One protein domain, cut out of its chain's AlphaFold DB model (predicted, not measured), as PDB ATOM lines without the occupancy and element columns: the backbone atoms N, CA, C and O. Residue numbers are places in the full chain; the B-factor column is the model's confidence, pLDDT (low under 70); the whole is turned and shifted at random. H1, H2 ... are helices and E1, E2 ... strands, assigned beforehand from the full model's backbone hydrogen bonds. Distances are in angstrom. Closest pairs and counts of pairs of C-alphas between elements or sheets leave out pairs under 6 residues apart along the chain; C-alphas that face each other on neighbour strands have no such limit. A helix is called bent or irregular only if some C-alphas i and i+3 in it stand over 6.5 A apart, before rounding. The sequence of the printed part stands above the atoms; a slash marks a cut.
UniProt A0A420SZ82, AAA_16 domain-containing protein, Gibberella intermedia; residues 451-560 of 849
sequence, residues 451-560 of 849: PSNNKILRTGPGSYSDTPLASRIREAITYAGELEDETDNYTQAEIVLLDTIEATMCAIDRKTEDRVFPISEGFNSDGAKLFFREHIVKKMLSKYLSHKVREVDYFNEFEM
ATOM      1  N   PRO A 451     -35.002  -6.200 -42.853       85.88
ATOM      2  CA  PRO A 451     -35.611  -5.901 -41.561       85.88
ATOM      3  C   PRO A 451     -34.830  -6.543 -40.409       85.88
ATOM      4  O   PRO A 451     -34.480  -7.724 -40.468       85.88
ATOM      5  N   SER A 452     -34.598  -5.781 -39.344       82.06
ATOM      6  CA  SER A 452     -33.776  -6.178 -38.197       82.06
ATOM      7  C   SER A 452     -34.600  -6.466 -36.937       82.06
ATOM      8  O   SER A 452     -34.158  -6.222 -35.823       82.06
ATOM      9  N   ASN A 453     -35.818  -6.987 -37.108       83.00
ATOM     10  CA  ASN A 453     -36.784  -7.157 -36.015       83.00
ATOM     11  C   ASN A 453     -36.471  -8.356 -35.100       83.00
ATOM     12  O   ASN A 453     -37.016  -8.456 -34.006       83.00
ATOM     13  N   ASN A 454     -35.632  -9.290 -35.558       87.00
ATOM     14  CA  ASN A 454     -35.322 -10.527 -34.846       87.00
ATOM     15  C   ASN A 454     -33.920 -10.466 -34.243       87.00
ATOM     16  O   ASN A 454     -32.951 -10.237 -34.968       87.00
ATOM     17  N   LYS A 455     -33.811 -10.776 -32.949       90.38
ATOM     18  CA  LYS A 455     -32.520 -10.928 -32.269       90.38
ATOM     19  C   LYS A 455     -31.746 -12.128 -32.808       90.38
ATOM     20  O   LYS A 455     -32.299 -13.218 -32.984       90.38
ATOM     21  N   ILE A 456     -30.453 -11.929 -33.019       91.69
ATOM     22  CA  ILE A 456     -29.496 -12.964 -33.398       91.69
ATOM     23  C   ILE A 456     -28.797 -13.418 -32.116       91.69
ATOM     24  O   ILE A 456     -27.837 -12.808 -31.655       91.69
ATOM     25  N   LEU A 457     -29.331 -14.472 -31.505       89.44
ATOM     26  CA  LEU A 457     -28.874 -14.985 -30.219       89.44
ATOM     27  C   LEU A 457     -27.661 -15.885 -30.420       89.44
ATOM     28  O   LEU A 457     -27.722 -16.839 -31.196       89.44
ATOM     29  N   ARG A 458     -26.576 -15.624 -29.698       86.38
ATOM     30  CA  ARG A 458     -25.410 -16.510 -29.676       86.38
ATOM     31  C   ARG A 458     -25.716 -17.743 -28.823       86.38
ATOM     32  O   ARG A 458     -26.168 -17.618 -27.691       86.38
ATOM     33  N   THR A 459     -25.488 -18.934 -29.370       82.50
ATOM     34  CA  THR A 459     -25.666 -20.224 -28.673       82.50
ATOM     35  C   THR A 459     -24.336 -20.882 -28.298       82.50
ATOM     36  O   THR A 459     -24.322 -21.837 -27.523       82.50
ATOM     37  N   GLY A 460     -23.229 -20.367 -28.835       78.62
ATOM     38  CA  GLY A 460     -21.854 -20.744 -28.522       78.62
ATOM     39  C   GLY A 460     -20.869 -20.056 -29.477       78.62
ATOM     40  O   GLY A 460     -21.304 -19.321 -30.367       78.62
ATOM     41  N   PRO A 461     -19.557 -20.307 -29.342       78.19
ATOM     42  CA  PRO A 461     -18.536 -19.753 -30.231       78.19
ATOM     43  C   PRO A 461     -18.828 -20.028 -31.711       78.19
ATOM     44  O   PRO A 461     -18.974 -21.172 -32.156       78.19
ATOM     45  N   GLY A 462     -18.995 -18.953 -32.477       80.44
ATOM     46  CA  GLY A 462     -19.343 -18.958 -33.891       80.44
ATOM     47  C   GLY A 462     -20.704 -19.571 -34.219       80.44
ATOM     48  O   GLY A 462     -20.937 -19.942 -35.375       80.44
ATOM     49  N   SER A 463     -21.577 -19.747 -33.228       84.94
ATOM     50  CA  SER A 463     -22.872 -20.416 -33.362       84.94
ATOM     51  C   SER A 463     -23.988 -19.492 -32.892       84.94
ATOM     52  O   SER A 463     -23.986 -19.007 -31.763       84.94
ATOM     53  N   TYR A 464     -24.946 -19.242 -33.780       89.00
ATOM     54  CA  TYR A 464     -25.973 -18.221 -33.600       89.00
ATOM     55  C   TYR A 464     -27.335 -18.722 -34.072       89.00
ATOM     56  O   TYR A 464     -27.409 -19.597 -34.941       89.00
ATOM     57  N   SER A 465     -28.408 -18.146 -33.529       89.56
ATOM     58  CA  SER A 465     -29.768 -18.391 -33.992       89.56
ATOM     59  C   SER A 465     -29.910 -18.026 -35.467       89.56
ATOM     60  O   SER A 465     -29.258 -17.113 -35.988       89.56
ATOM     61  N   ASP A 466     -30.766 -18.770 -36.162       88.00
ATOM     62  CA  ASP A 466     -31.021 -18.498 -37.565       88.00
ATOM     63  C   ASP A 466     -32.103 -17.425 -37.718       88.00
ATOM     64  O   ASP A 466     -33.216 -17.556 -37.213       88.00
ATOM     65  N   THR A 467     -31.765 -16.348 -38.421       92.19
ATOM     66  CA  THR A 467     -32.680 -15.265 -38.791       92.19
ATOM     67  C   THR A 467     -32.426 -14.889 -40.252       92.19
ATOM     68  O   THR A 467     -31.334 -15.151 -40.768       92.19
ATOM     69  N   PRO A 468     -33.376 -14.233 -40.948       91.19
ATOM     70  CA  PRO A 468     -33.153 -13.795 -42.325       91.19
ATOM     71  C   PRO A 468     -31.887 -12.942 -42.497       91.19
ATOM     72  O   PRO A 468     -31.148 -13.143 -43.459       91.19
ATOM     73  N   LEU A 469     -31.602 -12.037 -41.552       93.00
ATOM     74  CA  LEU A 469     -30.395 -11.208 -41.566       93.00
ATOM     75  C   LEU A 469     -29.127 -12.047 -41.355       93.00
ATOM     76  O   LEU A 469     -28.206 -11.966 -42.166       93.00
ATOM     77  N   ALA A 470     -29.104 -12.899 -40.324       94.19
ATOM     78  CA  ALA A 470     -27.957 -13.759 -40.035       94.19
ATOM     79  C   ALA A 470     -27.640 -14.695 -41.213       94.19
ATOM     80  O   ALA A 470     -26.482 -14.842 -41.603       94.19
ATOM     81  N   SER A 471     -28.671 -15.284 -41.822       93.38
ATOM     82  CA  SER A 471     -28.545 -16.159 -42.991       93.38
ATOM     83  C   SER A 471     -27.955 -15.428 -44.201       93.38
ATOM     84  O   SER A 471     -27.005 -15.921 -44.810       93.38
ATOM     85  N   ARG A 472     -28.428 -14.208 -44.501       95.19
ATOM     86  CA  ARG A 472     -27.891 -13.372 -45.593       95.19
ATOM     87  C   ARG A 472     -26.420 -13.016 -45.381       95.19
ATOM     88  O   ARG A 472     -25.645 -13.116 -46.326       95.19
ATOM     89  N   ILE A 473     -26.026 -12.654 -44.157       96.69
ATOM     90  CA  ILE A 473     -24.625 -12.340 -43.832       96.69
ATOM     91  C   ILE A 473     -23.740 -13.582 -44.002       96.69
ATOM     92  O   ILE A 473     -22.697 -13.509 -44.649       96.69
ATOM     93  N   ARG A 474     -24.165 -14.746 -43.494       95.94
ATOM     94  CA  ARG A 474     -23.403 -15.998 -43.657       95.94
ATOM     95  C   ARG A 474     -23.241 -16.404 -45.120       95.94
ATOM     96  O   ARG A 474     -22.177 -16.897 -45.498       95.94
ATOM     97  N   GLU A 475     -24.274 -16.209 -45.937       96.12
ATOM     98  CA  GLU A 475     -24.192 -16.451 -47.378       96.12
ATOM     99  C   GLU A 475     -23.229 -15.469 -48.057       96.12
ATOM    100  O   GLU A 475     -22.379 -15.920 -48.823       96.12
ATOM    101  N   ALA A 476     -23.273 -14.177 -47.709       97.81
ATOM    102  CA  ALA A 476     -22.332 -13.171 -48.208       97.81
ATOM    103  C   ALA A 476     -20.872 -13.565 -47.922       97.81
ATOM    104  O   ALA A 476     -20.073 -13.680 -48.846       97.81
ATOM    105  N   ILE A 477     -20.552 -13.879 -46.661       97.69
ATOM    106  CA  ILE A 477     -19.210 -14.320 -46.244       97.69
ATOM    107  C   ILE A 477     -18.811 -15.615 -46.969       97.69
ATOM    108  O   ILE A 477     -17.651 -15.811 -47.318       97.69
ATOM    109  N   THR A 478     -19.768 -16.510 -47.239       95.81
ATOM    110  CA  THR A 478     -19.457 -17.730 -47.990       95.81
ATOM    111  C   THR A 478     -19.082 -17.428 -49.442       95.81
ATOM    112  O   THR A 478     -18.116 -18.004 -49.927       95.81
ATOM    113  N   TYR A 479     -19.786 -16.517 -50.121       96.25
ATOM    114  CA  TYR A 479     -19.417 -16.106 -51.482       96.25
ATOM    115  C   TYR A 479     -18.132 -15.272 -51.537       96.25
ATOM    116  O   TYR A 479     -17.433 -15.345 -52.542       96.25
ATOM    117  N   ALA A 480     -17.781 -14.554 -50.466       96.75
ATOM    118  CA  ALA A 480     -16.447 -13.969 -50.322       96.75
ATOM    119  C   ALA A 480     -15.368 -15.070 -50.314       96.75
ATOM    120  O   ALA A 480     -14.451 -15.037 -51.120       96.75
ATOM    121  N   GLY A 481     -15.563 -16.146 -49.545       94.06
ATOM    122  CA  GLY A 481     -14.625 -17.278 -49.548       94.06
ATOM    123  C   GLY A 481     -14.499 -18.017 -50.878       94.06
ATOM    124  O   GLY A 481     -13.409 -18.476 -51.210       94.06
ATOM    125  N   GLU A 482     -15.586 -18.115 -51.646       93.81
ATOM    126  CA  GLU A 482     -15.551 -18.650 -53.014       93.81
ATOM    127  C   GLU A 482     -14.802 -17.710 -53.972       93.81
ATOM    128  O   GLU A 482     -14.167 -18.178 -54.913       93.81
ATOM    129  N   LEU A 483     -14.869 -16.393 -53.753       94.50
ATOM    130  CA  LEU A 483     -14.116 -15.399 -54.520       94.50
ATOM    131  C   LEU A 483     -12.616 -15.457 -54.187       94.50
ATOM    132  O   LEU A 483     -11.802 -15.477 -55.110       94.50
ATOM    133  N   GLU A 484     -12.268 -15.550 -52.896       92.19
ATOM    134  CA  GLU A 484     -10.887 -15.689 -52.409       92.19
ATOM    135  C   GLU A 484     -10.190 -16.900 -53.057       92.19
ATOM    136  O   GLU A 484      -9.016 -16.812 -53.420       92.19
ATOM    137  N   ASP A 485     -10.904 -18.012 -53.242       90.06
ATOM    138  CA  ASP A 485     -10.347 -19.247 -53.815       90.06
ATOM    139  C   ASP A 485     -10.111 -19.200 -55.321       90.06
ATOM    140  O   ASP A 485      -9.272 -19.939 -55.835       90.06
ATOM    141  N   GLU A 486     -10.859 -18.369 -56.044       89.44
ATOM    142  CA  GLU A 486     -10.786 -18.325 -57.501       89.44
ATOM    143  C   GLU A 486      -9.576 -17.552 -58.012       89.44
ATOM    144  O   GLU A 486      -8.938 -17.967 -58.982       89.44
ATOM    145  N   THR A 487      -9.312 -16.376 -57.437       85.69
ATOM    146  CA  THR A 487      -8.315 -15.442 -57.968       85.69
ATOM    147  C   THR A 487      -7.958 -14.344 -56.966       85.69
ATOM    148  O   THR A 487      -8.784 -13.919 -56.164       85.69
ATOM    149  N   ASP A 488      -6.735 -13.822 -57.068       85.19
ATOM    150  CA  ASP A 488      -6.276 -12.651 -56.307       85.19
ATOM    151  C   ASP A 488      -6.730 -11.312 -56.916       85.19
ATOM    152  O   ASP A 488      -6.613 -10.261 -56.289       85.19
ATOM    153  N   ASN A 489      -7.284 -11.318 -58.135       90.62
ATOM    154  CA  ASN A 489      -7.611 -10.088 -58.867       90.62
ATOM    155  C   ASN A 489      -8.683  -9.220 -58.183       90.62
ATOM    156  O   ASN A 489      -8.785  -8.030 -58.481       90.62
ATOM    157  N   TYR A 490      -9.483  -9.796 -57.282       92.69
ATOM    158  CA  TYR A 490     -10.609  -9.112 -56.638       92.69
ATOM    159  C   TYR A 490     -10.435  -8.910 -55.131       92.69
ATOM    160  O   TYR A 490     -11.362  -8.421 -54.489       92.69
ATOM    161  N   THR A 491      -9.259  -9.210 -54.566       93.00
ATOM    162  CA  THR A 491      -9.017  -9.138 -53.114       93.00
ATOM    163  C   THR A 491      -9.344  -7.761 -52.530       93.00
ATOM    164  O   THR A 491      -9.994  -7.673 -51.494       93.00
ATOM    165  N   GLN A 492      -8.994  -6.666 -53.216       94.50
ATOM    166  CA  GLN A 492      -9.325  -5.322 -52.725       94.50
ATOM    167  C   GLN A 492     -10.839  -5.055 -52.700       94.50
ATOM    168  O   GLN A 492     -11.342  -4.450 -51.757       94.50
ATOM    169  N   ALA A 493     -11.573  -5.501 -53.725       94.88
ATOM    170  CA  ALA A 493     -13.024  -5.330 -53.781       94.88
ATOM    171  C   ALA A 493     -13.728  -6.189 -52.719       94.88
ATOM    172  O   ALA A 493     -14.672  -5.727 -52.081       94.88
ATOM    173  N   GLU A 494     -13.240  -7.411 -52.506       96.31
ATOM    174  CA  GLU A 494     -13.695  -8.307 -51.444       96.31
ATOM    175  C   GLU A 494     -13.535  -7.661 -50.061       96.31
ATOM    176  O   GLU A 494     -14.512  -7.576 -49.318       96.31
ATOM    177  N   ILE A 495     -12.344  -7.134 -49.754       96.25
ATOM    178  CA  ILE A 495     -12.052  -6.432 -48.495       96.25
ATOM    179  C   ILE A 495     -13.029  -5.276 -48.275       96.25
ATOM    180  O   ILE A 495     -13.659  -5.198 -47.224       96.25
ATOM    181  N   VAL A 496     -13.203  -4.404 -49.272       97.38
ATOM    182  CA  VAL A 496     -14.093  -3.235 -49.157       97.38
ATOM    183  C   VAL A 496     -15.548  -3.657 -48.919       97.38
ATOM    184  O   VAL A 496     -16.261  -3.025 -48.134       97.38
ATOM    185  N   LEU A 497     -16.006  -4.730 -49.568       98.12
ATOM    186  CA  LEU A 497     -17.363  -5.249 -49.382       98.12
ATOM    187  C   LEU A 497     -17.554  -5.882 -48.000       98.12
ATOM    188  O   LEU A 497     -18.595  -5.651 -47.386       98.12
ATOM    189  N   LEU A 498     -16.571  -6.634 -47.500       98.12
ATOM    190  CA  LEU A 498     -16.595  -7.216 -46.156       98.12
ATOM    191  C   LEU A 498     -16.580  -6.127 -45.071       98.12
ATOM    192  O   LEU A 498     -17.428  -6.167 -44.180       98.12
ATOM    193  N   ASP A 499     -15.746  -5.096 -45.219       97.31
ATOM    194  CA  ASP A 499     -15.730  -3.918 -44.336       97.31
ATOM    195  C   ASP A 499     -17.081  -3.205 -44.326       97.31
ATOM    196  O   ASP A 499     -17.601  -2.807 -43.279       97.31
ATOM    197  N   THR A 500     -17.694  -3.082 -45.505       98.06
ATOM    198  CA  THR A 500     -19.023  -2.484 -45.649       98.06
ATOM    199  C   THR A 500     -20.093  -3.317 -44.945       98.06
ATOM    200  O   THR A 500     -21.011  -2.741 -44.355       98.06
ATOM    201  N   ILE A 501     -20.003  -4.651 -44.986       98.06
ATOM    202  CA  ILE A 501     -20.929  -5.535 -44.266       98.06
ATOM    203  C   ILE A 501     -20.750  -5.364 -42.753       98.06
ATOM    204  O   ILE A 501     -21.750  -5.127 -42.074       98.06
ATOM    205  N   GLU A 502     -19.517  -5.408 -42.236       96.31
ATOM    206  CA  GLU A 502     -19.231  -5.217 -40.803       96.31
ATOM    207  C   GLU A 502     -19.770  -3.861 -40.311       96.31
ATOM    208  O   GLU A 502     -20.547  -3.796 -39.355       96.31
ATOM    209  N   ALA A 503     -19.471  -2.777 -41.036       95.75
ATOM    210  CA  ALA A 503     -19.967  -1.439 -40.718       95.75
ATOM    211  C   ALA A 503     -21.501  -1.337 -40.792       95.75
ATOM    212  O   ALA A 503     -22.126  -0.693 -39.944       95.75
ATOM    213  N   THR A 504     -22.124  -1.992 -41.780       95.38
ATOM    214  CA  THR A 504     -23.589  -2.051 -41.915       95.38
ATOM    215  C   THR A 504     -24.217  -2.744 -40.712       95.38
ATOM    216  O   THR A 504     -25.211  -2.251 -40.182       95.38
ATOM    217  N   MET A 505     -23.638  -3.853 -40.249       94.19
ATOM    218  CA  MET A 505     -24.144  -4.568 -39.079       94.19
ATOM    219  C   MET A 505     -24.066  -3.708 -37.816       94.19
ATOM    220  O   MET A 505     -25.064  -3.598 -37.105       94.19
ATOM    221  N   CYS A 506     -22.939  -3.029 -37.580       92.00
ATOM    222  CA  CYS A 506     -22.814  -2.088 -36.465       92.00
ATOM    223  C   CYS A 506     -23.828  -0.934 -36.567       92.00
ATOM    224  O   CYS A 506     -24.373  -0.494 -35.556       92.00
ATOM    225  N   ALA A 507     -24.104  -0.430 -37.775       91.38
ATOM    226  CA  ALA A 507     -25.101   0.620 -37.981       91.38
ATOM    227  C   ALA A 507     -26.534   0.131 -37.709       91.38
ATOM    228  O   ALA A 507     -27.325   0.878 -37.135       91.38
ATOM    229  N   ILE A 508     -26.863  -1.105 -38.101       89.56
ATOM    230  CA  ILE A 508     -28.150  -1.743 -37.797       89.56
ATOM    231  C   ILE A 508     -28.312  -1.903 -36.280       89.56
ATOM    232  O   ILE A 508     -29.330  -1.480 -35.740       89.56
ATOM    233  N   ASP A 509     -27.297  -2.435 -35.593       88.69
ATOM    234  CA  ASP A 509     -27.360  -2.705 -34.151       88.69
ATOM    235  C   ASP A 509     -27.514  -1.426 -33.311       88.69
ATOM    236  O   ASP A 509     -28.248  -1.403 -32.327       88.69
ATOM    237  N   ARG A 510     -26.889  -0.319 -33.743       85.75
ATOM    238  CA  ARG A 510     -27.003   0.995 -33.081       85.75
ATOM    239  C   ARG A 510     -28.355   1.683 -33.272       85.75
ATOM    240  O   ARG A 510     -28.666   2.594 -32.508       85.75
ATOM    241  N   LYS A 511     -29.130   1.326 -34.302       81.69
ATOM    242  CA  LYS A 511     -30.430   1.963 -34.595       81.69
ATOM    243  C   LYS A 511     -31.566   1.432 -33.719       81.69
ATOM    244  O   LYS A 511     -32.601   2.086 -33.626       81.69
ATOM    245  N   THR A 512     -31.401   0.263 -33.113       70.62
ATOM    246  CA  THR A 512     -32.438  -0.410 -32.326       70.62
ATOM    247  C   THR A 512     -32.155  -0.261 -30.835       70.62
ATOM    248  O   THR A 512     -31.084  -0.657 -30.384       70.62
ATOM    249  N   GLU A 513     -33.113   0.262 -30.057       70.00
ATOM    250  CA  GLU A 513     -33.008   0.287 -28.584       70.00
ATOM    251  C   GLU A 513     -32.820  -1.128 -28.013       70.00
ATOM    252  O   GLU A 513     -32.052  -1.338 -27.076       70.00
ATOM    253  N   ASP A 514     -33.482  -2.105 -28.635       72.88
ATOM    254  CA  ASP A 514     -33.342  -3.525 -28.345       72.88
ATOM    255  C   ASP A 514     -32.356  -4.150 -29.348       72.88
ATOM    256  O   ASP A 514     -32.743  -4.516 -30.458       72.88
ATOM    257  N   ARG A 515     -31.063  -4.175 -28.985       82.44
ATOM    258  CA  ARG A 515     -29.946  -4.611 -29.851       82.44
ATOM    259  C   ARG A 515     -30.265  -5.894 -30.628       82.44
ATOM    260  O   ARG A 515     -30.709  -6.894 -30.057       82.44
ATOM    261  N   VAL A 516     -29.959  -5.883 -31.924       86.56
ATOM    262  CA  VAL A 516     -30.139  -7.022 -32.841       86.56
ATOM    263  C   VAL A 516     -29.138  -8.128 -32.525       86.56
ATOM    264  O   VAL A 516     -29.474  -9.310 -32.619       86.56
ATOM    265  N   PHE A 517     -27.930  -7.738 -32.121       88.50
ATOM    266  CA  PHE A 517     -26.849  -8.614 -31.690       88.50
ATOM    267  C   PHE A 517     -26.637  -8.433 -30.180       88.50
ATOM    268  O   PHE A 517     -25.721  -7.722 -29.758       88.50
ATOM    269  N   PRO A 518     -27.506  -9.020 -29.336       84.69
ATOM    270  CA  PRO A 518     -27.361  -8.902 -27.895       84.69
ATOM    271  C   PRO A 518     -26.030  -9.505 -27.440       84.69
ATOM    272  O   PRO A 518     -25.608 -10.557 -27.924       84.69
ATOM    273  N   ILE A 519     -25.387  -8.828 -26.492       74.06
ATOM    274  CA  ILE A 519     -24.152  -9.291 -25.861       74.06
ATOM    275  C   ILE A 519     -24.526 -10.272 -24.747       74.06
ATOM    276  O   ILE A 519     -25.515 -10.060 -24.043       74.06
ATOM    277  N   SER A 520     -23.746 -11.336 -24.576       65.62
ATOM    278  CA  SER A 520     -23.857 -12.224 -23.417       65.62
ATOM    279  C   SER A 520     -23.601 -11.448 -22.117       65.62
ATOM    280  O   SER A 520     -22.699 -10.609 -22.065       65.62
ATOM    281  N   GLU A 521     -24.360 -11.725 -21.051       58.03
ATOM    282  CA  GLU A 521     -24.111 -11.110 -19.739       58.03
ATOM    283  C   GLU A 521     -22.655 -11.348 -19.293       58.03
ATOM    284  O   GLU A 521     -22.171 -12.475 -19.321       58.03
ATOM    285  N   GLY A 522     -21.956 -10.280 -18.890       55.59
ATOM    286  CA  GLY A 522     -20.568 -10.341 -18.408       55.59
ATOM    287  C   GLY A 522     -19.484 -10.024 -19.445       55.59
ATOM    288  O   GLY A 522     -18.338  -9.818 -19.053       55.59
ATOM    289  N   PHE A 523     -19.829  -9.902 -20.731       58.59
ATOM    290  CA  PHE A 523     -18.878  -9.539 -21.785       58.59
ATOM    291  C   PHE A 523     -19.052  -8.085 -22.224       58.59
ATOM    292  O   PHE A 523     -20.165  -7.579 -22.348       58.59
ATOM    293  N   ASN A 524     -17.933  -7.403 -22.465       59.03
ATOM    294  CA  ASN A 524     -17.902  -6.000 -22.880       59.03
ATOM    295  C   ASN A 524     -17.694  -5.871 -24.402       59.03
ATOM    296  O   ASN A 524     -17.003  -4.956 -24.847       59.03
ATOM    297  N   SER A 525     -18.238  -6.817 -25.181       70.50
ATOM    298  CA  SER A 525     -17.965  -6.943 -26.613       70.50
ATOM    299  C   SER A 525     -19.042  -6.329 -27.514       70.50
ATOM    300  O   SER A 525     -20.215  -6.265 -27.159       70.50
ATOM    301  N   ASP A 526     -18.673  -5.863 -28.707       87.06
ATOM    302  CA  ASP A 526     -19.632  -5.467 -29.747       87.06
ATOM    303  C   ASP A 526     -20.189  -6.729 -30.431       87.06
ATOM    304  O   ASP A 526     -19.514  -7.374 -31.237       87.06
ATOM    305  N   GLY A 527     -21.435  -7.094 -30.105       88.88
ATOM    306  CA  GLY A 527     -22.070  -8.323 -30.591       88.88
ATOM    307  C   GLY A 527     -22.143  -8.432 -32.121       88.88
ATOM    308  O   GLY A 527     -22.047  -9.540 -32.660       88.88
ATOM    309  N   ALA A 528     -22.264  -7.305 -32.833       91.75
ATOM    310  CA  ALA A 528     -22.281  -7.289 -34.294       91.75
ATOM    311  C   ALA A 528     -20.889  -7.604 -34.863       91.75
ATOM    312  O   ALA A 528     -20.766  -8.453 -35.752       91.75
ATOM    313  N   LYS A 529     -19.836  -6.982 -34.314       92.62
ATOM    314  CA  LYS A 529     -18.450  -7.300 -34.695       92.62
ATOM    315  C   LYS A 529     -18.102  -8.742 -34.362       92.62
ATOM    316  O   LYS A 529     -17.560  -9.436 -35.217       92.62
ATOM    317  N   LEU A 530     -18.449  -9.206 -33.161       91.75
ATOM    318  CA  LEU A 530     -18.184 -10.578 -32.738       91.75
ATOM    319  C   LEU A 530     -18.830 -11.580 -33.702       91.75
ATOM    320  O   LEU A 530     -18.136 -12.448 -34.228       91.75
ATOM    321  N   PHE A 531     -20.119 -11.398 -34.029       93.12
ATOM    322  CA  PHE A 531     -20.798 -12.220 -35.034       93.12
ATOM    323  C   PHE A 531     -20.032 -12.236 -36.351       93.12
ATOM    324  O   PHE A 531     -19.768 -13.308 -36.892       93.12
ATOM    325  N   PHE A 532     -19.689 -11.066 -36.890       95.31
ATOM    326  CA  PHE A 532     -19.036 -10.985 -38.190       95.31
ATOM    327  C   PHE A 532     -17.685 -11.708 -38.178       95.31
ATOM    328  O   PHE A 532     -17.453 -12.616 -38.980       95.31
ATOM    329  N   ARG A 533     -16.825 -11.363 -37.217       94.06
ATOM    330  CA  ARG A 533     -15.439 -11.833 -37.137       94.06
ATOM    331  C   ARG A 533     -15.343 -13.325 -36.821       94.06
ATOM    332  O   ARG A 533     -14.536 -14.013 -37.443       94.06
ATOM    333  N   GLU A 534     -16.213 -13.869 -35.966       92.94
ATOM    334  CA  GLU A 534     -16.279 -15.322 -35.739       92.94
ATOM    335  C   GLU A 534     -16.615 -16.078 -37.041       92.94
ATOM    336  O   GLU A 534     -16.067 -17.152 -37.302       92.94
ATOM    337  N   HIS A 535     -17.471 -15.517 -37.905       94.19
ATOM    338  CA  HIS A 535     -17.786 -16.124 -39.204       94.19
ATOM    339  C   HIS A 535     -16.659 -15.973 -40.233       94.19
ATOM    340  O   HIS A 535     -16.460 -16.905 -41.015       94.19
ATOM    341  N   ILE A 536     -15.905 -14.866 -40.219       95.44
ATOM    342  CA  ILE A 536     -14.675 -14.701 -41.017       95.44
ATOM    343  C   ILE A 536     -13.680 -15.823 -40.689       95.44
ATOM    344  O   ILE A 536     -13.206 -16.514 -41.597       95.44
ATOM    345  N   VAL A 537     -13.426 -16.057 -39.395       94.00
ATOM    346  CA  VAL A 537     -12.509 -17.109 -38.923       94.00
ATOM    347  C   VAL A 537     -13.041 -18.496 -39.290       94.00
ATOM    348  O   VAL A 537     -12.322 -19.278 -39.906       94.00
ATOM    349  N   LYS A 538     -14.323 -18.793 -39.032       89.69
ATOM    350  CA  LYS A 538     -14.934 -20.091 -39.387       89.69
ATOM    351  C   LYS A 538     -14.937 -20.392 -40.886       89.69
ATOM    352  O   LYS A 538     -14.987 -21.558 -41.270       89.69
ATOM    353  N   LYS A 539     -14.945 -19.365 -41.738       90.44
ATOM    354  CA  LYS A 539     -14.868 -19.512 -43.200       90.44
ATOM    355  C   LYS A 539     -13.439 -19.485 -43.736       90.44
ATOM    356  O   LYS A 539     -13.261 -19.678 -44.936       90.44
ATOM    357  N   MET A 540     -12.445 -19.340 -42.858       93.19
ATOM    358  CA  MET A 540     -11.020 -19.352 -43.184       93.19
ATOM    359  C   MET A 540     -10.643 -18.302 -44.244       93.19
ATOM    360  O   MET A 540      -9.849 -18.599 -45.136       93.19
ATOM    361  N   LEU A 541     -11.210 -17.089 -44.158       93.94
ATOM    362  CA  LEU A 541     -10.917 -15.979 -45.082       93.94
ATOM    363  C   LEU A 541      -9.563 -15.336 -44.766       93.94
ATOM    364  O   LEU A 541      -9.464 -14.262 -44.166       93.94
ATOM    365  N   SER A 542      -8.501 -16.064 -45.100       92.31
ATOM    366  CA  SER A 542      -7.128 -15.733 -44.733       92.31
ATOM    367  C   SER A 542      -6.633 -14.450 -45.396       92.31
ATOM    368  O   SER A 542      -5.915 -13.679 -44.756       92.31
ATOM    369  N   LYS A 543      -7.050 -14.160 -46.638       91.19
ATOM    370  CA  LYS A 543      -6.623 -12.937 -47.337       91.19
ATOM    371  C   LYS A 543      -7.228 -11.700 -46.690       91.19
ATOM    372  O   LYS A 543      -6.482 -10.780 -46.357       91.19
ATOM    373  N   TYR A 544      -8.536 -11.712 -46.429       94.00
ATOM    374  CA  TYR A 544      -9.192 -10.632 -45.688       94.00
ATOM    375  C   TYR A 544      -8.552 -10.437 -44.308       94.00
ATOM    376  O   TYR A 544      -8.151  -9.326 -43.950       94.00
ATOM    377  N   LEU A 545      -8.372 -11.530 -43.559       93.88
ATOM    378  CA  LEU A 545      -7.838 -11.448 -42.205       93.88
ATOM    379  C   LEU A 545      -6.392 -10.934 -42.181       93.88
ATOM    380  O   LEU A 545      -6.053 -10.144 -41.306       93.88
ATOM    381  N   SER A 546      -5.566 -11.270 -43.178       92.56
ATOM    382  CA  SER A 546      -4.185 -10.769 -43.282       92.56
ATOM    383  C   SER A 546      -4.088  -9.242 -43.380       92.56
ATOM    384  O   SER A 546      -3.078  -8.654 -42.981       92.56
ATOM    385  N   HIS A 547      -5.147  -8.583 -43.866       91.38
ATOM    386  CA  HIS A 547      -5.250  -7.131 -43.826       91.38
ATOM    387  C   HIS A 547      -5.689  -6.636 -42.442       91.38
ATOM    388  O   HIS A 547      -5.145  -5.639 -41.953       91.38
ATOM    389  N   LYS A 548      -6.639  -7.333 -41.810       92.62
ATOM    390  CA  LYS A 548      -7.275  -6.925 -40.553       92.62
ATOM    391  C   LYS A 548      -6.461  -7.175 -39.298       92.62
ATOM    392  O   LYS A 548      -6.557  -6.380 -38.375       92.62
ATOM    393  N   VAL A 549      -5.576  -8.170 -39.284       87.81
ATOM    394  CA  VAL A 549      -4.662  -8.407 -38.147       87.81
ATOM    395  C   VAL A 549      -3.707  -7.239 -37.861       87.81
ATOM    396  O   VAL A 549      -3.054  -7.215 -36.825       87.81
ATOM    397  N   ARG A 550      -3.607  -6.259 -38.769       84.69
ATOM    398  CA  ARG A 550      -2.841  -5.019 -38.557       84.69
ATOM    399  C   ARG A 550      -3.622  -3.961 -37.778       84.69
ATOM    400  O   ARG A 550      -3.025  -2.988 -37.323       84.69
ATOM    401  N   GLU A 551      -4.942  -4.103 -37.687       86.50
ATOM    402  CA  GLU A 551      -5.787  -3.215 -36.899       86.50
ATOM    403  C   GLU A 551      -5.630  -3.560 -35.417       86.50
ATOM    404  O   GLU A 551      -5.725  -4.720 -35.012       86.50
ATOM    405  N   VAL A 552      -5.382  -2.535 -34.604       81.12
ATOM    406  CA  VAL A 552      -5.286  -2.689 -33.151       81.12
ATOM    407  C   VAL A 552      -6.635  -3.190 -32.629       81.12
ATOM    408  O   VAL A 552      -7.683  -2.715 -33.066       81.12
ATOM    409  N   ASP A 553      -6.603  -4.150 -31.706       82.00
ATOM    410  CA  ASP A 553      -7.782  -4.686 -31.019       82.00
ATOM    411  C   ASP A 553      -8.784  -5.456 -31.909       82.00
ATOM    412  O   ASP A 553      -9.929  -5.685 -31.510       82.00
ATOM    413  N   TYR A 554      -8.388  -5.908 -33.110       87.12
ATOM    414  CA  TYR A 554      -9.297  -6.642 -34.006       87.12
ATOM    415  C   TYR A 554      -9.855  -7.940 -33.384       87.12
ATOM    416  O   TYR A 554     -11.003  -8.316 -33.636       87.12
ATOM    417  N   PHE A 555      -9.090  -8.610 -32.522       87.94
ATOM    418  CA  PHE A 555      -9.519  -9.851 -31.871       87.94
ATOM    419  C   PHE A 555     -10.063  -9.671 -30.447       87.94
ATOM    420  O   PHE A 555     -10.548 -10.638 -29.873       87.94
ATOM    421  N   ASN A 556     -10.092  -8.451 -29.898       85.44
ATOM    422  CA  ASN A 556     -10.476  -8.224 -28.494       85.44
ATOM    423  C   ASN A 556     -11.921  -8.623 -28.163       85.44
ATOM    424  O   ASN A 556     -12.256  -8.831 -27.003       85.44
ATOM    425  N   GLU A 557     -12.782  -8.713 -29.177       83.31
ATOM    426  CA  GLU A 557     -14.183  -9.096 -29.006       83.31
ATOM    427  C   GLU A 557     -14.355 -10.606 -28.748       83.31
ATOM    428  O   GLU A 557     -15.412 -11.028 -28.276       83.31
ATOM    429  N   PHE A 558     -13.353 -11.428 -29.090       87.00
ATOM    430  CA  PHE A 558     -13.445 -12.888 -29.088       87.00
ATOM    431  C   PHE A 558     -13.403 -13.462 -27.670       87.00
ATOM    432  O   PHE A 558     -12.449 -13.265 -26.927       87.00
ATOM    433  N   GLU A 559     -14.413 -14.261 -27.328       80.75
ATOM    434  CA  GLU A 559     -14.426 -15.021 -26.071       80.75
ATOM    435  C   GLU A 559     -13.554 -16.285 -26.157       80.75
ATOM    436  O   GLU A 559     -12.848 -16.633 -25.219       80.75
ATOM    437  N   MET A 560     -13.613 -16.977 -27.299       86.75
ATOM    438  CA  MET A 560     -12.730 -18.087 -27.653       86.75
ATOM    439  C   MET A 560     -11.702 -17.556 -28.640       86.75
ATOM    440  O   MET A 560     -12.091 -16.966 -29.646       86.75
TER     441      MET A 560
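This is residues 451 to 560 of the 849 residues of the protein "AAA_16 domain-containing protein" of Gibberella intermedia (UniProt A0A420SZ82). A long helical hairpin, H1 and H2, has the shorter H3 packed on it to make a three-helix up-and-down bundle, each helix running against the one before, with their centres in a triangle. Short H4 crosses H2 near the hairpin's turn, while E1 and the loop of residues 512 to 526 lie toward the other end and the last residues fold back from H4. The printed part has 110 residues, with one named strand and four named helices in the order E1, H1, H2, H3, H4. It is mostly helix and compact, with a radius of gyration of the C-alphas of 13.7 A and spans of 40 by 29 by 23 A.

E1, residues 458 to 460, pairs with no named strand, but pairs antiparallel with residues 463 to 464. H1, residues 468 to 486, and H2, residues 488 to 511, form a hairpin and touch at a shallow tilt of 15 degrees, the closest C-alphas being those of Ala 480 and Glu 494, 6.4 A apart. H2 and H3, residues 527 to 538, also form a hairpin, at 28 degrees; the C-alphas of Cys 506 and Ala 528 come closest, at 5.7 A. H1 and H3 only just touch, with 3 pairs of C-alphas within 8 A, closest at Ile 477 and Ile 536, 6.9 A. H4, residues 542 to 548, touches H2 at a steep tilt of 57 degrees, closest at the C-alphas of Ile 495 and Tyr 544, 5.8 A. In H3 every O i to N i+4 pair is within hydrogen-bond range; the counts are 14 of 15 in H1, 18 of 20 in H2 and 2 of 3 in H4.

E1 is 5.6 A long. H1 begins at C-alpha 468 (-33.153, -13.795, -42.325) and is 27.4 A long. H2, 35.6 A, is irregular, with C-alphas 489 and 492 8.0 A apart. H3 is 16.3 A long, and H4, 9.8 A, ends at C-alpha 548 (-7.275, -6.925, -40.553).

The two C-alphas farthest apart, of Asn 489 and Gly 522, are 42.5 A apart. The printed part has no cut. The link from H2 to H3 is long, with 15 residues, of which 520 to 524 have pLDDT under 70.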